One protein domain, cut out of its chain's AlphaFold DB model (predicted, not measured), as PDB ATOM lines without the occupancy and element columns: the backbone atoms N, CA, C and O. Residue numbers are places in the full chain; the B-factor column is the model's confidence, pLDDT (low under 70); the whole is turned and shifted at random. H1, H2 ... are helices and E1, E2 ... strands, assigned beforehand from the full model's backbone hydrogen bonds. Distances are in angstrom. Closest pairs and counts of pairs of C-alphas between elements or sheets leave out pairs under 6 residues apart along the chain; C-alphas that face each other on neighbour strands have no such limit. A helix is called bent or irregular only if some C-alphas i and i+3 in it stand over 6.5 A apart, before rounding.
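What this domain is: This is residues 5 to 95 of the 461 residues of an uncharacterized protein of Butyrivibrio hungatei DSM 14810 (UniProt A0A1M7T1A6). The long bent helix H3 splays from H2 as a V, its arm H3b turns off at an elbow, and H1 packs beside H2. The printed part has 91 residues with three named helices and one named strand, in order H1, E1, H2, H3, and is mostly helix. It is loose, radius of gyration of the C-alphas 16.6 A, spanning 53 by 36 by 16 A.

How they stand to each other: H3, residues 63 to 93, was assigned as one helix by its hydrogen bonds but is bent, C-alphas 83 and 86 being 7.7 A apart; its arms H3a, residues 63 to 83, and H3b, residues 86 to 93, are about perpendicular at 78 degrees. H3a, with residues 66 to 70 alone, touches residues 57 to 58 of H2, residues 35 to 59, in a hairpin with a shallow tilt of 31 degrees; the closest C-alphas, of Ile 57 and Lys 66, are 6.0 A apart. H1, residues 8 to 27, touches H2, opposite ways at a shallow tilt of 20 degrees; the closest C-alphas, of Leu 8 and Gly 52, are 4.4 A apart. H3b is apart from H1 and H2. In H1, H2, H3a and H3b every O i to N i+4 pair is within hydrogen-bond range.

Where its parts are: H3a is 30.0 A long, H3b 10.5 A, H2 36.3 A and H1 28.5 A, from C-alpha 8 at (-13.379, 30.727, -53.329). E1, residues 31 to 33, is 7.0 A long and pairs with no named strand. H3b ends with C-alpha 93 at (-13.846, 55.984, -39.854).

The domain as a whole: The C-alphas farthest apart, of Phe 29 and Lys 64, are 52.8 A apart. The printed part has no cut, and its three links are tight. Residues 5 to 6 and 80 to 95 have pLDDT under 70.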
ATOM      1  N   LEU A   5      -8.582  24.800 -52.836       52.91
ATOM      2  CA  LEU A   5      -8.306  25.880 -53.796       52.91
ATOM      3  C   LEU A   5      -9.385  26.065 -54.889       52.91
ATOM      4  O   LEU A   5      -9.297  26.987 -55.689       52.91
ATOM      5  N   LYS A   6     -10.404  25.193 -54.958       68.81
ATOM      6  CA  LYS A   6     -11.525  25.319 -55.911       68.81
ATOM      7  C   LYS A   6     -12.740  26.055 -55.338       68.81
ATOM      8  O   LYS A   6     -13.660  26.373 -56.097       68.81
ATOM      9  N   ASN A   7     -12.781  26.260 -54.021       83.88
ATOM     10  CA  ASN A   7     -13.878  26.938 -53.344       83.88
ATOM     11  C   ASN A   7     -13.409  28.317 -52.882       83.88
ATOM     12  O   ASN A   7     -12.725  28.431 -51.869       83.88
ATOM     13  N   LEU A   8     -13.794  29.355 -53.623       86.12
ATOM     14  CA  LEU A   8     -13.379  30.727 -53.329       86.12
ATOM     15  C   LEU A   8     -13.854  31.201 -51.947       86.12
ATOM     16  O   LEU A   8     -13.118  31.915 -51.282       86.12
ATOM     17  N   LEU A   9     -14.993  30.702 -51.445       86.12
ATOM     18  CA  LEU A   9     -15.445  30.980 -50.071       86.12
ATOM     19  C   LEU A   9     -14.509  30.401 -49.001       86.12
ATOM     20  O   LEU A   9     -14.324  30.981 -47.936       86.12
ATOM     21  N   ALA A  10     -13.912  29.239 -49.273       85.56
ATOM     22  CA  ALA A  10     -12.934  28.657 -48.362       85.56
ATOM     23  C   ALA A  10     -11.612  29.436 -48.414       85.56
ATOM     24  O   ALA A  10     -10.965  29.612 -47.386       85.56
ATOM     25  N   ILE A  11     -11.234  29.938 -49.596       89.12
ATOM     26  CA  ILE A  11     -10.056  30.795 -49.770       89.12
ATOM     27  C   ILE A  11     -10.242  32.125 -49.033       89.12
ATOM     28  O   ILE A  11      -9.335  32.517 -48.309       89.12
ATOM     29  N   SER A  12     -11.401  32.787 -49.137       89.38
ATOM     30  CA  SER A  12     -11.653  34.030 -48.393       89.38
ATOM     31  C   SER A  12     -11.598  33.817 -46.880       89.38
ATOM     32  O   SER A  12     -11.021  34.634 -46.172       89.38
ATOM     33  N   GLY A  13     -12.126  32.693 -46.379       86.12
ATOM     34  CA  GLY A  13     -12.007  32.337 -44.960       86.12
ATOM     35  C   GLY A  13     -10.554  32.137 -44.515       86.12
ATOM     36  O   GLY A  13     -10.171  32.604 -43.447       86.12
ATOM     37  N   ILE A  14      -9.723  31.503 -45.351       91.50
ATOM     38  CA  ILE A  14      -8.285  31.350 -45.085       91.50
ATOM     39  C   ILE A  14      -7.569  32.704 -45.123       91.50
ATOM     40  O   ILE A  14      -6.754  32.967 -44.248       91.50
ATOM     41  N   LEU A  15      -7.870  33.571 -46.096       90.38
ATOM     42  CA  LEU A  15      -7.275  34.908 -46.194       90.38
ATOM     43  C   LEU A  15      -7.594  35.768 -44.969       90.38
ATOM     44  O   LEU A  15      -6.703  36.456 -44.476       90.38
ATOM     45  N   LEU A  16      -8.823  35.686 -44.450       86.75
ATOM     46  CA  LEU A  16      -9.220  36.375 -43.223       86.75
ATOM     47  C   LEU A  16      -8.528  35.784 -41.987       86.75
ATOM     48  O   LEU A  16      -8.031  36.526 -41.147       86.75
ATOM     49  N   ALA A  17      -8.444  34.455 -41.880       88.81
ATOM     50  CA  ALA A  17      -7.733  33.809 -40.777       88.81
ATOM     51  C   ALA A  17      -6.232  34.150 -40.783       88.81
ATOM     52  O   ALA A  17      -5.657  34.406 -39.729       88.81
ATOM     53  N   LEU A  18      -5.609  34.197 -41.966       94.19
ATOM     54  CA  LEU A  18      -4.222  34.629 -42.132       94.19
ATOM     55  C   LEU A  18      -4.045  36.104 -41.775       94.19
ATOM     56  O   LEU A  18      -3.080  36.425 -41.094       94.19
ATOM     57  N   TYR A  19      -4.972  36.974 -42.182       88.50
ATOM     58  CA  TYR A  19      -4.957  38.387 -41.800       88.50
ATOM     59  C   TYR A  19      -4.932  38.549 -40.275       88.50
ATOM     60  O   TYR A  19      -4.049  39.213 -39.739       88.50
ATOM     61  N   LEU A  20      -5.847  37.876 -39.570       85.25
ATOM     62  CA  LEU A  20      -5.923  37.923 -38.107       85.25
ATOM     63  C   LEU A  20      -4.678  37.328 -37.440       85.25
ATOM     64  O   LEU A  20      -4.189  37.877 -36.458       85.25
ATOM     65  N   LEU A  21      -4.140  36.229 -37.982       91.31
ATOM     66  CA  LEU A  21      -2.915  35.612 -37.475       91.31
ATOM     67  C   LEU A  21      -1.710  36.542 -37.643       91.31
ATOM     68  O   LEU A  21      -0.926  36.679 -36.707       91.31
ATOM     69  N   VAL A  22      -1.564  37.188 -38.804       91.31
ATOM     70  CA  VAL A  22      -0.484  38.150 -39.067       91.31
ATOM     71  C   VAL A  22      -0.616  39.363 -38.152       91.31
ATOM     72  O   VAL A  22       0.355  39.708 -37.492       91.31
ATOM     73  N   GLN A  23      -1.810  39.949 -38.037       83.25
ATOM     74  CA  GLN A  23      -2.073  41.073 -37.132       83.25
ATOM     75  C   GLN A  23      -1.752  40.725 -35.673       83.25
ATOM     76  O   GLN A  23      -1.025  41.453 -35.002       83.25
ATOM     77  N   GLY A  24      -2.227  39.572 -35.191       79.12
ATOM     78  CA  GLY A  24      -1.928  39.101 -33.840       79.12
ATOM     79  C   GLY A  24      -0.437  38.849 -33.620       79.12
ATOM     80  O   GLY A  24       0.095  39.213 -32.579       79.12
ATOM     81  N   SER A  25       0.254  38.281 -34.614       91.75
ATOM     82  CA  SER A  25       1.696  38.021 -34.530       91.75
ATOM     83  C   SER A  25       2.514  39.312 -34.521       91.75
ATOM     84  O   SER A  25       3.472  39.404 -33.767       91.75
ATOM     85  N   LEU A  26       2.140  40.308 -35.330       88.19
ATOM     86  CA  LEU A  26       2.823  41.602 -35.381       88.19
ATOM     87  C   LEU A  26       2.669  42.375 -34.068       88.19
ATOM     88  O   LEU A  26       3.661  42.890 -33.560       88.19
ATOM     89  N   ARG A  27       1.473  42.364 -33.462       82.88
ATOM     90  CA  ARG A  27       1.227  43.042 -32.178       82.88
ATOM     91  C   ARG A  27       2.098  42.527 -31.032       82.88
ATOM     92  O   ARG A  27       2.423  43.298 -30.140       82.88
ATOM     93  N   ILE A  28       2.517  41.257 -31.061       87.31
ATOM     94  CA  ILE A  28       3.449  40.697 -30.061       87.31
ATOM     95  C   ILE A  28       4.811  41.413 -30.099       87.31
ATOM     96  O   ILE A  28       5.495  41.477 -29.083       87.31
ATOM     97  N   PHE A  29       5.198  41.960 -31.253       86.69
ATOM     98  CA  PHE A  29       6.474  42.647 -31.465       86.69
ATOM     99  C   PHE A  29       6.335  44.172 -31.543       86.69
ATOM    100  O   PHE A  29       7.232  44.817 -32.077       86.69
ATOM    101  N   ASP A  30       5.225  44.739 -31.058       84.31
ATOM    102  CA  ASP A  30       4.913  46.171 -31.194       84.31
ATOM    103  C   ASP A  30       4.901  46.649 -32.661       84.31
ATOM    104  O   ASP A  30       5.349  47.739 -33.013       84.31
ATOM    105  N   LEU A  31       4.398  45.800 -33.559       89.19
ATOM    106  CA  LEU A  31       4.266  46.108 -34.979       89.19
ATOM    107  C   LEU A  31       2.809  46.045 -35.426       89.19
ATOM    108  O   LEU A  31       1.999  45.270 -34.912       89.19
ATOM    109  N   GLN A  32       2.500  46.812 -36.464       88.75
ATOM    110  CA  GLN A  32       1.240  46.729 -37.187       88.75
ATOM    111  C   GLN A  32       1.460  46.855 -38.695       88.75
ATOM    112  O   GLN A  32       2.465  47.396 -39.164       88.75
ATOM    113  N   LEU A  33       0.524  46.310 -39.472       86.56
ATOM    114  CA  LEU A  33       0.492  46.526 -40.918       86.56
ATOM    115  C   LEU A  33       0.118  47.979 -41.208       86.56
ATOM    116  O   LEU A  33      -0.817  48.499 -40.599       86.56
ATOM    117  N   ARG A  34       0.787  48.583 -42.195       87.06
ATOM    118  CA  ARG A  34       0.417  49.912 -42.702       87.06
ATOM    119  C   ARG A  34      -1.023  49.929 -43.223       87.06
ATOM    120  O   ARG A  34      -1.521  48.915 -43.727       87.06
ATOM    121  N   ALA A  35      -1.688  51.076 -43.125       82.44
ATOM    122  CA  ALA A  35      -3.111  51.220 -43.414       82.44
ATOM    123  C   ALA A  35      -3.453  50.782 -44.843       82.44
ATOM    124  O   ALA A  35      -4.383  49.997 -45.043       82.44
ATOM    125  N   TRP A  36      -2.647  51.172 -45.836       79.62
ATOM    126  CA  TRP A  36      -2.885  50.767 -47.228       79.62
ATOM    127  C   TRP A  36      -2.820  49.242 -47.429       79.62
ATOM    128  O   TRP A  36      -3.546  48.697 -48.261       79.62
ATOM    129  N   ILE A  37      -2.017  48.519 -46.638       88.19
ATOM    130  CA  ILE A  37      -1.957  47.050 -46.694       88.19
ATOM    131  C   ILE A  37      -3.205  46.440 -46.087       88.19
ATOM    132  O   ILE A  37      -3.738  45.486 -46.655       88.19
ATOM    133  N   ASN A  38      -3.695  46.997 -44.978       82.88
ATOM    134  CA  ASN A  38      -4.963  46.569 -44.388       82.88
ATOM    135  C   ASN A  38      -6.101  46.735 -45.400       82.88
ATOM    136  O   ASN A  38      -6.848  45.785 -45.643       82.88
ATOM    137  N   VAL A  39      -6.161  47.884 -46.078       81.31
ATOM    138  CA  VAL A  39      -7.144  48.158 -47.136       81.31
ATOM    139  C   VAL A  39      -7.008  47.169 -48.295       81.31
ATOM    140  O   VAL A  39      -7.995  46.545 -48.691       81.31
ATOM    141  N   CYS A  40      -5.798  46.955 -48.821       83.81
ATOM    142  CA  CYS A  40      -5.577  46.010 -49.916       83.81
ATOM    143  C   CYS A  40      -5.943  44.571 -49.526       83.81
ATOM    144  O   CYS A  40      -6.620  43.877 -50.289       83.81
ATOM    145  N   TRP A  41      -5.526  44.105 -48.346       88.81
ATOM    146  CA  TRP A  41      -5.772  42.734 -47.899       88.81
ATOM    147  C   TRP A  41      -7.265  42.485 -47.675       88.81
ATOM    148  O   TRP A  41      -7.817  41.499 -48.185       88.81
ATOM    149  N   LEU A  42      -7.941  43.379 -46.949       82.25
ATOM    150  CA  LEU A  42      -9.377  43.272 -46.696       82.25
ATOM    151  C   LEU A  42     -10.177  43.410 -47.995       82.25
ATOM    152  O   LEU A  42     -11.093  42.620 -48.224       82.25
ATOM    153  N   GLY A  43      -9.774  44.313 -48.893       79.75
ATOM    154  CA  GLY A  43     -10.370  44.474 -50.220       79.75
ATOM    155  C   GLY A  43     -10.272  43.206 -51.073       79.75
ATOM    156  O   GLY A  43     -11.277  42.739 -51.611       79.75
ATOM    157  N   ILE A  44      -9.090  42.580 -51.138       88.19
ATOM    158  CA  ILE A  44      -8.898  41.296 -51.837       88.19
ATOM    159  C   ILE A  44      -9.750  40.198 -51.191       88.19
ATOM    160  O   ILE A  44     -10.397  39.419 -51.892       88.19
ATOM    161  N   THR A  45      -9.793  40.143 -49.860       86.69
ATOM    162  CA  THR A  45     -10.571  39.137 -49.120       86.69
ATOM    163  C   THR A  45     -12.068  39.273 -49.400       86.69
ATOM    164  O   THR A  45     -12.733  38.275 -49.699       86.69
ATOM    165  N   ALA A  46     -12.589  40.502 -49.381       83.06
ATOM    166  CA  ALA A  46     -13.974  40.815 -49.708       83.06
ATOM    167  C   ALA A  46     -14.301  40.474 -51.170       83.06
ATOM    168  O   ALA A  46     -15.315  39.827 -51.443       83.06
ATOM    169  N   LEU A  47     -13.416  40.819 -52.109       85.75
ATOM    170  CA  LEU A  47     -13.589  40.494 -53.524       85.75
ATOM    171  C   LEU A  47     -13.661  38.976 -53.746       85.75
ATOM    172  O   LEU A  47     -14.578  38.485 -54.407       85.75
ATOM    173  N   VAL A  48     -12.737  38.211 -53.156       89.94
ATOM    174  CA  VAL A  48     -12.728  36.742 -53.251       89.94
ATOM    175  C   VAL A  48     -13.990  36.141 -52.630       89.94
ATOM    176  O   VAL A  48     -14.559  35.200 -53.191       89.94
ATOM    177  N   PHE A  49     -14.469  36.698 -51.514       87.69
ATOM    178  CA  PHE A  49     -15.713  36.277 -50.877       87.69
ATOM    179  C   PHE A  49     -16.926  36.495 -51.792       87.69
ATOM    180  O   PHE A  49     -17.690  35.555 -52.028       87.69
ATOM    181  N   ILE A  50     -17.065  37.688 -52.383       85.00
ATOM    182  CA  ILE A  50     -18.156  38.024 -53.313       85.00
ATOM    183  C   ILE A  50     -18.131  37.100 -54.535       85.00
ATOM    184  O   ILE A  50     -19.151  36.496 -54.880       85.00
ATOM    185  N   ILE A  51     -16.964  36.926 -55.165       87.44
ATOM    186  CA  ILE A  51     -16.817  36.012 -56.306       87.44
ATOM    187  C   ILE A  51     -17.152  34.577 -55.874       87.44
ATOM    188  O   ILE A  51     -17.781  33.838 -56.629       87.44
ATOM    189  N   GLY A  52     -16.809  34.180 -54.645       88.50
ATOM    190  CA  GLY A  52     -17.175  32.884 -54.085       88.50
ATOM    191  C   GLY A  52     -18.677  32.680 -53.920       88.50
ATOM    192  O   GLY A  52     -19.175  31.615 -54.290       88.50
ATOM    193  N   ILE A  53     -19.416  33.685 -53.447       85.81
ATOM    194  CA  ILE A  53     -20.885  33.637 -53.390       85.81
ATOM    195  C   ILE A  53     -21.457  33.473 -54.801       85.81
ATOM    196  O   ILE A  53     -22.249  32.558 -55.049       85.81
ATOM    197  N   LEU A  54     -21.008  34.302 -55.750       85.12
ATOM    198  CA  LEU A  54     -21.439  34.220 -57.147       85.12
ATOM    199  C   LEU A  54     -21.147  32.834 -57.736       85.12
ATOM    200  O   LEU A  54     -22.019  32.228 -58.358       85.12
ATOM    201  N   GLN A  55     -19.961  32.282 -57.475       86.94
ATOM    202  CA  GLN A  55     -19.567  30.943 -57.912       86.94
ATOM    203  C   GLN A  55     -20.545  29.865 -57.414       86.94
ATOM    204  O   GLN A  55     -20.826  28.916 -58.150       86.94
ATOM    205  N   GLN A  56     -21.073  29.981 -56.190       85.19
ATOM    206  CA  GLN A  56     -22.079  29.045 -55.676       85.19
ATOM    207  C   GLN A  56     -23.437  29.232 -56.357       85.19
ATOM    208  O   GLN A  56     -24.048  28.250 -56.773       85.19
ATOM    209  N   ILE A  57     -23.868  30.477 -56.566       84.38
ATOM    210  CA  ILE A  57     -25.122  30.797 -57.268       84.38
ATOM    211  C   ILE A  57     -25.102  30.273 -58.707       84.38
ATOM    212  O   ILE A  57     -26.080  29.694 -59.179       84.38
ATOM    213  N   PHE A  58     -23.977  30.406 -59.412       81.81
ATOM    214  CA  PHE A  58     -23.837  29.902 -60.780       81.81
ATOM    215  C   PHE A  58     -23.881  28.373 -60.881       81.81
ATOM    216  O   PHE A  58     -24.263  27.862 -61.934       81.81
ATOM    217  N   LYS A  59     -23.567  27.642 -59.803       85.00
ATOM    218  CA  LYS A  59     -23.694  26.175 -59.745       85.00
ATOM    219  C   LYS A  59     -25.136  25.702 -59.528       85.00
ATOM    220  O   LYS A  59     -25.419  24.522 -59.745       85.00
ATOM    221  N   ILE A  60     -26.053  26.586 -59.122       86.44
ATOM    222  CA  ILE A  60     -27.467  26.247 -58.940       86.44
ATOM    223  C   ILE A  60     -28.092  25.964 -60.311       86.44
ATOM    224  O   ILE A  60     -28.219  26.851 -61.152       86.44
ATOM    225  N   LYS A  61     -28.523  24.715 -60.527       87.12
ATOM    226  CA  LYS A  61     -29.180  24.294 -61.778       87.12
ATOM    227  C   LYS A  61     -30.618  24.812 -61.906       87.12
ATOM    228  O   LYS A  61     -31.112  24.975 -63.015       87.12
ATOM    229  N   ASN A  62     -31.299  25.058 -60.785       91.06
ATOM    230  CA  ASN A  62     -32.678  25.541 -60.775       91.06
ATOM    231  C   ASN A  62     -32.727  27.060 -61.003       91.06
ATOM    232  O   ASN A  62     -32.325  27.836 -60.138       91.06
ATOM    233  N   ILE A  63     -33.269  27.476 -62.151       84.50
ATOM    234  CA  ILE A  63     -33.329  28.885 -62.554       84.50
ATOM    235  C   ILE A  63     -34.138  29.762 -61.585       84.50
ATOM    236  O   ILE A  63     -33.727  30.884 -61.305       84.50
ATOM    237  N   LYS A  64     -35.237  29.248 -61.007       85.31
ATOM    238  CA  LYS A  64     -36.069  30.001 -60.051       85.31
ATOM    239  C   LYS A  64     -35.317  30.251 -58.748       85.31
ATOM    240  O   LYS A  64     -35.331  31.365 -58.237       85.31
ATOM    241  N   LEU A  65     -34.620  29.228 -58.250       80.44
ATOM    242  CA  LEU A  65     -33.805  29.339 -57.040       80.44
ATOM    243  C   LEU A  65     -32.616  30.282 -57.262       80.44
ATOM    244  O   LEU A  65     -32.325  31.111 -56.412       80.44
ATOM    245  N   LYS A  66     -31.982  30.211 -58.437       82.38
ATOM    246  CA  LYS A  66     -30.873  31.086 -58.824       82.38
ATOM    247  C   LYS A  66     -31.283  32.562 -58.884       82.38
ATOM    248  O   LYS A  66     -30.588  33.401 -58.321       82.38
ATOM    249  N   ILE A  67     -32.413  32.872 -59.527       83.88
ATOM    250  CA  ILE A  67     -32.974  34.233 -59.565       83.88
ATOM    251  C   ILE A  67     -33.341  34.688 -58.147       83.88
ATOM    252  O   ILE A  67     -32.969  35.788 -57.751       83.88
ATOM    253  N   GLY A  68     -33.992  33.827 -57.356       84.50
ATOM    254  CA  GLY A  68     -34.341  34.119 -55.964       84.50
ATOM    255  C   GLY A  68     -33.128  34.464 -55.094       84.50
ATOM    256  O   GLY A  68     -33.174  35.440 -54.352       84.50
ATOM    257  N   SER A  69     -32.015  33.733 -55.225       82.25
ATOM    258  CA  SER A  69     -30.771  34.028 -54.498       82.25
ATOM    259  C   SER A  69     -30.148  35.368 -54.898       82.25
ATOM    260  O   SER A  69     -29.649  36.081 -54.033       82.25
ATOM    261  N   ILE A  70     -30.192  35.738 -56.184       84.31
ATOM    262  CA  ILE A  70     -29.693  37.041 -56.655       84.31
ATOM    263  C   ILE A  70     -30.555  38.174 -56.087       84.31
ATOM    264  O   ILE A  70     -30.020  39.137 -55.543       84.31
ATOM    265  N   VAL A  71     -31.883  38.036 -56.157       86.12
ATOM    266  CA  VAL A  71     -32.824  39.023 -55.605       86.12
ATOM    267  C   VAL A  71     -32.643  39.169 -54.095       86.12
ATOM    268  O   VAL A  71     -32.638  40.290 -53.600       86.12
ATOM    269  N   ALA A  72     -32.423  38.072 -53.367       83.81
ATOM    270  CA  ALA A  72     -32.164  38.109 -51.929       83.81
ATOM    271  C   ALA A  72     -30.867  38.857 -51.579       83.81
ATOM    272  O   ALA A  72     -30.859  39.625 -50.622       83.81
ATOM    273  N   ILE A  73     -29.792  38.688 -52.359       84.62
ATOM    274  CA  ILE A  73     -28.544  39.443 -52.163       84.62
ATOM    275  C   ILE A  73     -28.755  40.927 -52.444       84.62
ATOM    276  O   ILE A  73     -28.333  41.753 -51.645       84.62
ATOM    277  N   ILE A  74     -29.431  41.275 -53.543       84.31
ATOM    278  CA  ILE A  74     -29.730  42.676 -53.867       84.31
ATOM    279  C   ILE A  74     -30.594  43.295 -52.766       84.31
ATOM    280  O   ILE A  74     -30.296  44.391 -52.307       84.31
ATOM    281  N   ALA A  75     -31.616  42.581 -52.290       83.50
ATOM    282  CA  ALA A  75     -32.455  43.032 -51.187       83.50
ATOM    283  C   ALA A  75     -31.648  43.210 -49.895       83.50
ATOM    284  O   ALA A  75     -31.814  44.223 -49.227       83.50
ATOM    285  N   ALA A  76     -30.742  42.283 -49.570       79.31
ATOM    286  CA  ALA A  76     -29.854  42.403 -48.416       79.31
ATOM    287  C   ALA A  76     -28.912  43.607 -48.547       79.31
ATOM    288  O   ALA A  76     -28.779  44.358 -47.589       79.31
ATOM    289  N   ILE A  77     -28.325  43.841 -49.728       78.56
ATOM    290  CA  ILE A  77     -27.491  45.017 -50.006       78.56
ATOM    291  C   ILE A  77     -28.316  46.296 -49.856       78.56
ATOM    292  O   ILE A  77     -27.900  47.193 -49.142       78.56
ATOM    293  N   VAL A  78     -29.508  46.386 -50.451       80.25
ATOM    294  CA  VAL A  78     -30.379  47.571 -50.335       80.25
ATOM    295  C   VAL A  78     -30.806  47.813 -48.884       80.25
ATOM    296  O   VAL A  78     -30.781  48.950 -48.419       80.25
ATOM    297  N   LEU A  79     -31.162  46.758 -48.147       74.00
ATOM    298  CA  LEU A  79     -31.534  46.853 -46.735       74.00
ATOM    299  C   LEU A  79     -30.341  47.300 -45.880       74.00
ATOM    300  O   LEU A  79     -30.497  48.128 -44.985       74.00
ATOM    301  N   PHE A  80     -29.150  46.793 -46.186       65.06
ATOM    302  CA  PHE A  80     -27.897  47.146 -45.530       65.06
ATOM    303  C   PHE A  80     -27.481  48.595 -45.821       65.06
ATOM    304  O   PHE A  80     -27.215  49.348 -44.888       65.06
ATOM    305  N   LEU A  81     -27.540  49.026 -47.087       66.00
ATOM    306  CA  LEU A  81     -27.303  50.411 -47.501       66.00
ATOM    307  C   LEU A  81     -28.285  51.370 -46.808       66.00
ATOM    308  O   LEU A  81     -27.889  52.435 -46.357       66.00
ATOM    309  N   LYS A  82     -29.555  50.976 -46.649       67.75
ATOM    310  CA  LYS A  82     -30.586  51.819 -46.022       67.75
ATOM    311  C   LYS A  82     -30.482  51.904 -44.492       67.75
ATOM    312  O   LYS A  82     -30.882  52.911 -43.923       67.75
ATOM    313  N   THR A  83     -30.009  50.852 -43.819       61.69
ATOM    314  CA  THR A  83     -30.028  50.761 -42.339       61.69
ATOM    315  C   THR A  83     -28.678  50.994 -41.679       61.69
ATOM    316  O   THR A  83     -28.631  51.293 -40.488       61.69
ATOM    317  N   ARG A  84     -27.574  50.810 -42.410       51.97
ATOM    318  CA  ARG A  84     -26.239  50.731 -41.814       51.97
ATOM    319  C   ARG A  84     -25.169  51.534 -42.547       51.97
ATOM    320  O   ARG A  84     -24.071  51.537 -42.026       51.97
ATOM    321  N   ILE A  85     -25.440  52.259 -43.644       55.56
ATOM    322  CA  ILE A  85     -24.427  53.155 -44.256       55.56
ATOM    323  C   ILE A  85     -23.851  54.139 -43.231       55.56
ATOM    324  O   ILE A  85     -22.637  54.241 -43.136       55.56
ATOM    325  N   GLY A  86     -24.690  54.780 -42.410       52.34
ATOM    326  CA  GLY A  86     -24.208  55.703 -41.372       52.34
ATOM    327  C   GLY A  86     -23.393  55.001 -40.282       52.34
ATOM    328  O   GLY A  86     -22.409  55.536 -39.798       52.34
ATOM    329  N   LEU A  87     -23.748  53.759 -39.951       47.94
ATOM    330  CA  LEU A  87     -23.086  52.969 -38.910       47.94
ATOM    331  C   LEU A  87     -21.782  52.328 -39.406       47.94
ATOM    332  O   LEU A  87     -20.853  52.149 -38.634       47.94
ATOM    333  N   LEU A  88     -21.704  52.004 -40.697       48.81
ATOM    334  CA  LEU A  88     -20.487  51.563 -41.368       48.81
ATOM    335  C   LEU A  88     -19.532  52.727 -41.570       48.81
ATOM    336  O   LEU A  88     -18.366  52.527 -41.304       48.81
ATOM    337  N   LEU A  89     -20.014  53.911 -41.965       47.34
ATOM    338  CA  LEU A  89     -19.201  55.129 -42.022       47.34
ATOM    339  C   LEU A  89     -18.600  55.446 -40.645       47.34
ATOM    340  O   LEU A  89     -17.397  55.648 -40.563       47.34
ATOM    341  N   LEU A  90     -19.391  55.351 -39.569       42.62
ATOM    342  CA  LEU A  90     -18.903  55.485 -38.188       42.62
ATOM    343  C   LEU A  90     -17.891  54.390 -37.796       42.62
ATOM    344  O   LEU A  90     -16.896  54.676 -37.143       42.62
ATOM    345  N   MET A  91     -18.109  53.134 -38.201       39.72
ATOM    346  CA  MET A  91     -17.206  52.022 -37.863       39.72
ATOM    347  C   MET A  91     -15.957  51.930 -38.754       39.72
ATOM    348  O   MET A  91     -14.952  51.385 -38.311       39.72
ATOM    349  N   THR A  92     -15.998  52.407 -40.002       46.72
ATOM    350  CA  THR A  92     -14.839  52.435 -40.909       46.72
ATOM    351  C   THR A  92     -13.999  53.682 -40.723       46.72
ATOM    352  O   THR A  92     -12.796  53.568 -40.917       46.72
ATOM    353  N   ALA A  93     -14.592  54.805 -40.297       46.66
ATOM    354  CA  ALA A  93     -13.846  55.984 -39.854       46.66
ATOM    355  C   ALA A  93     -12.882  55.635 -38.705       46.66
ATOM    356  O   ALA A  93     -11.760  56.108 -38.682       46.66
ATOM    357  N   TRP A  94     -13.272  54.707 -37.822       43.16
ATOM    358  CA  TRP A  94     -12.423  54.232 -36.720       43.16
ATOM    359  C   TRP A  94     -11.435  53.109 -37.086       43.16
ATOM    360  O   TRP A  94     -10.531  52.817 -36.308       43.16
ATOM    361  N   LEU A  95     -11.612  52.409 -38.216       48.91
ATOM    362  CA  LEU A  95     -10.789  51.233 -38.566       48.91
ATOM    363  C   LEU A  95      -9.787  51.477 -39.698       48.91
ATOM    364  O   LEU A  95      -8.878  50.665 -39.883       48.91
TER     365      LEU A  95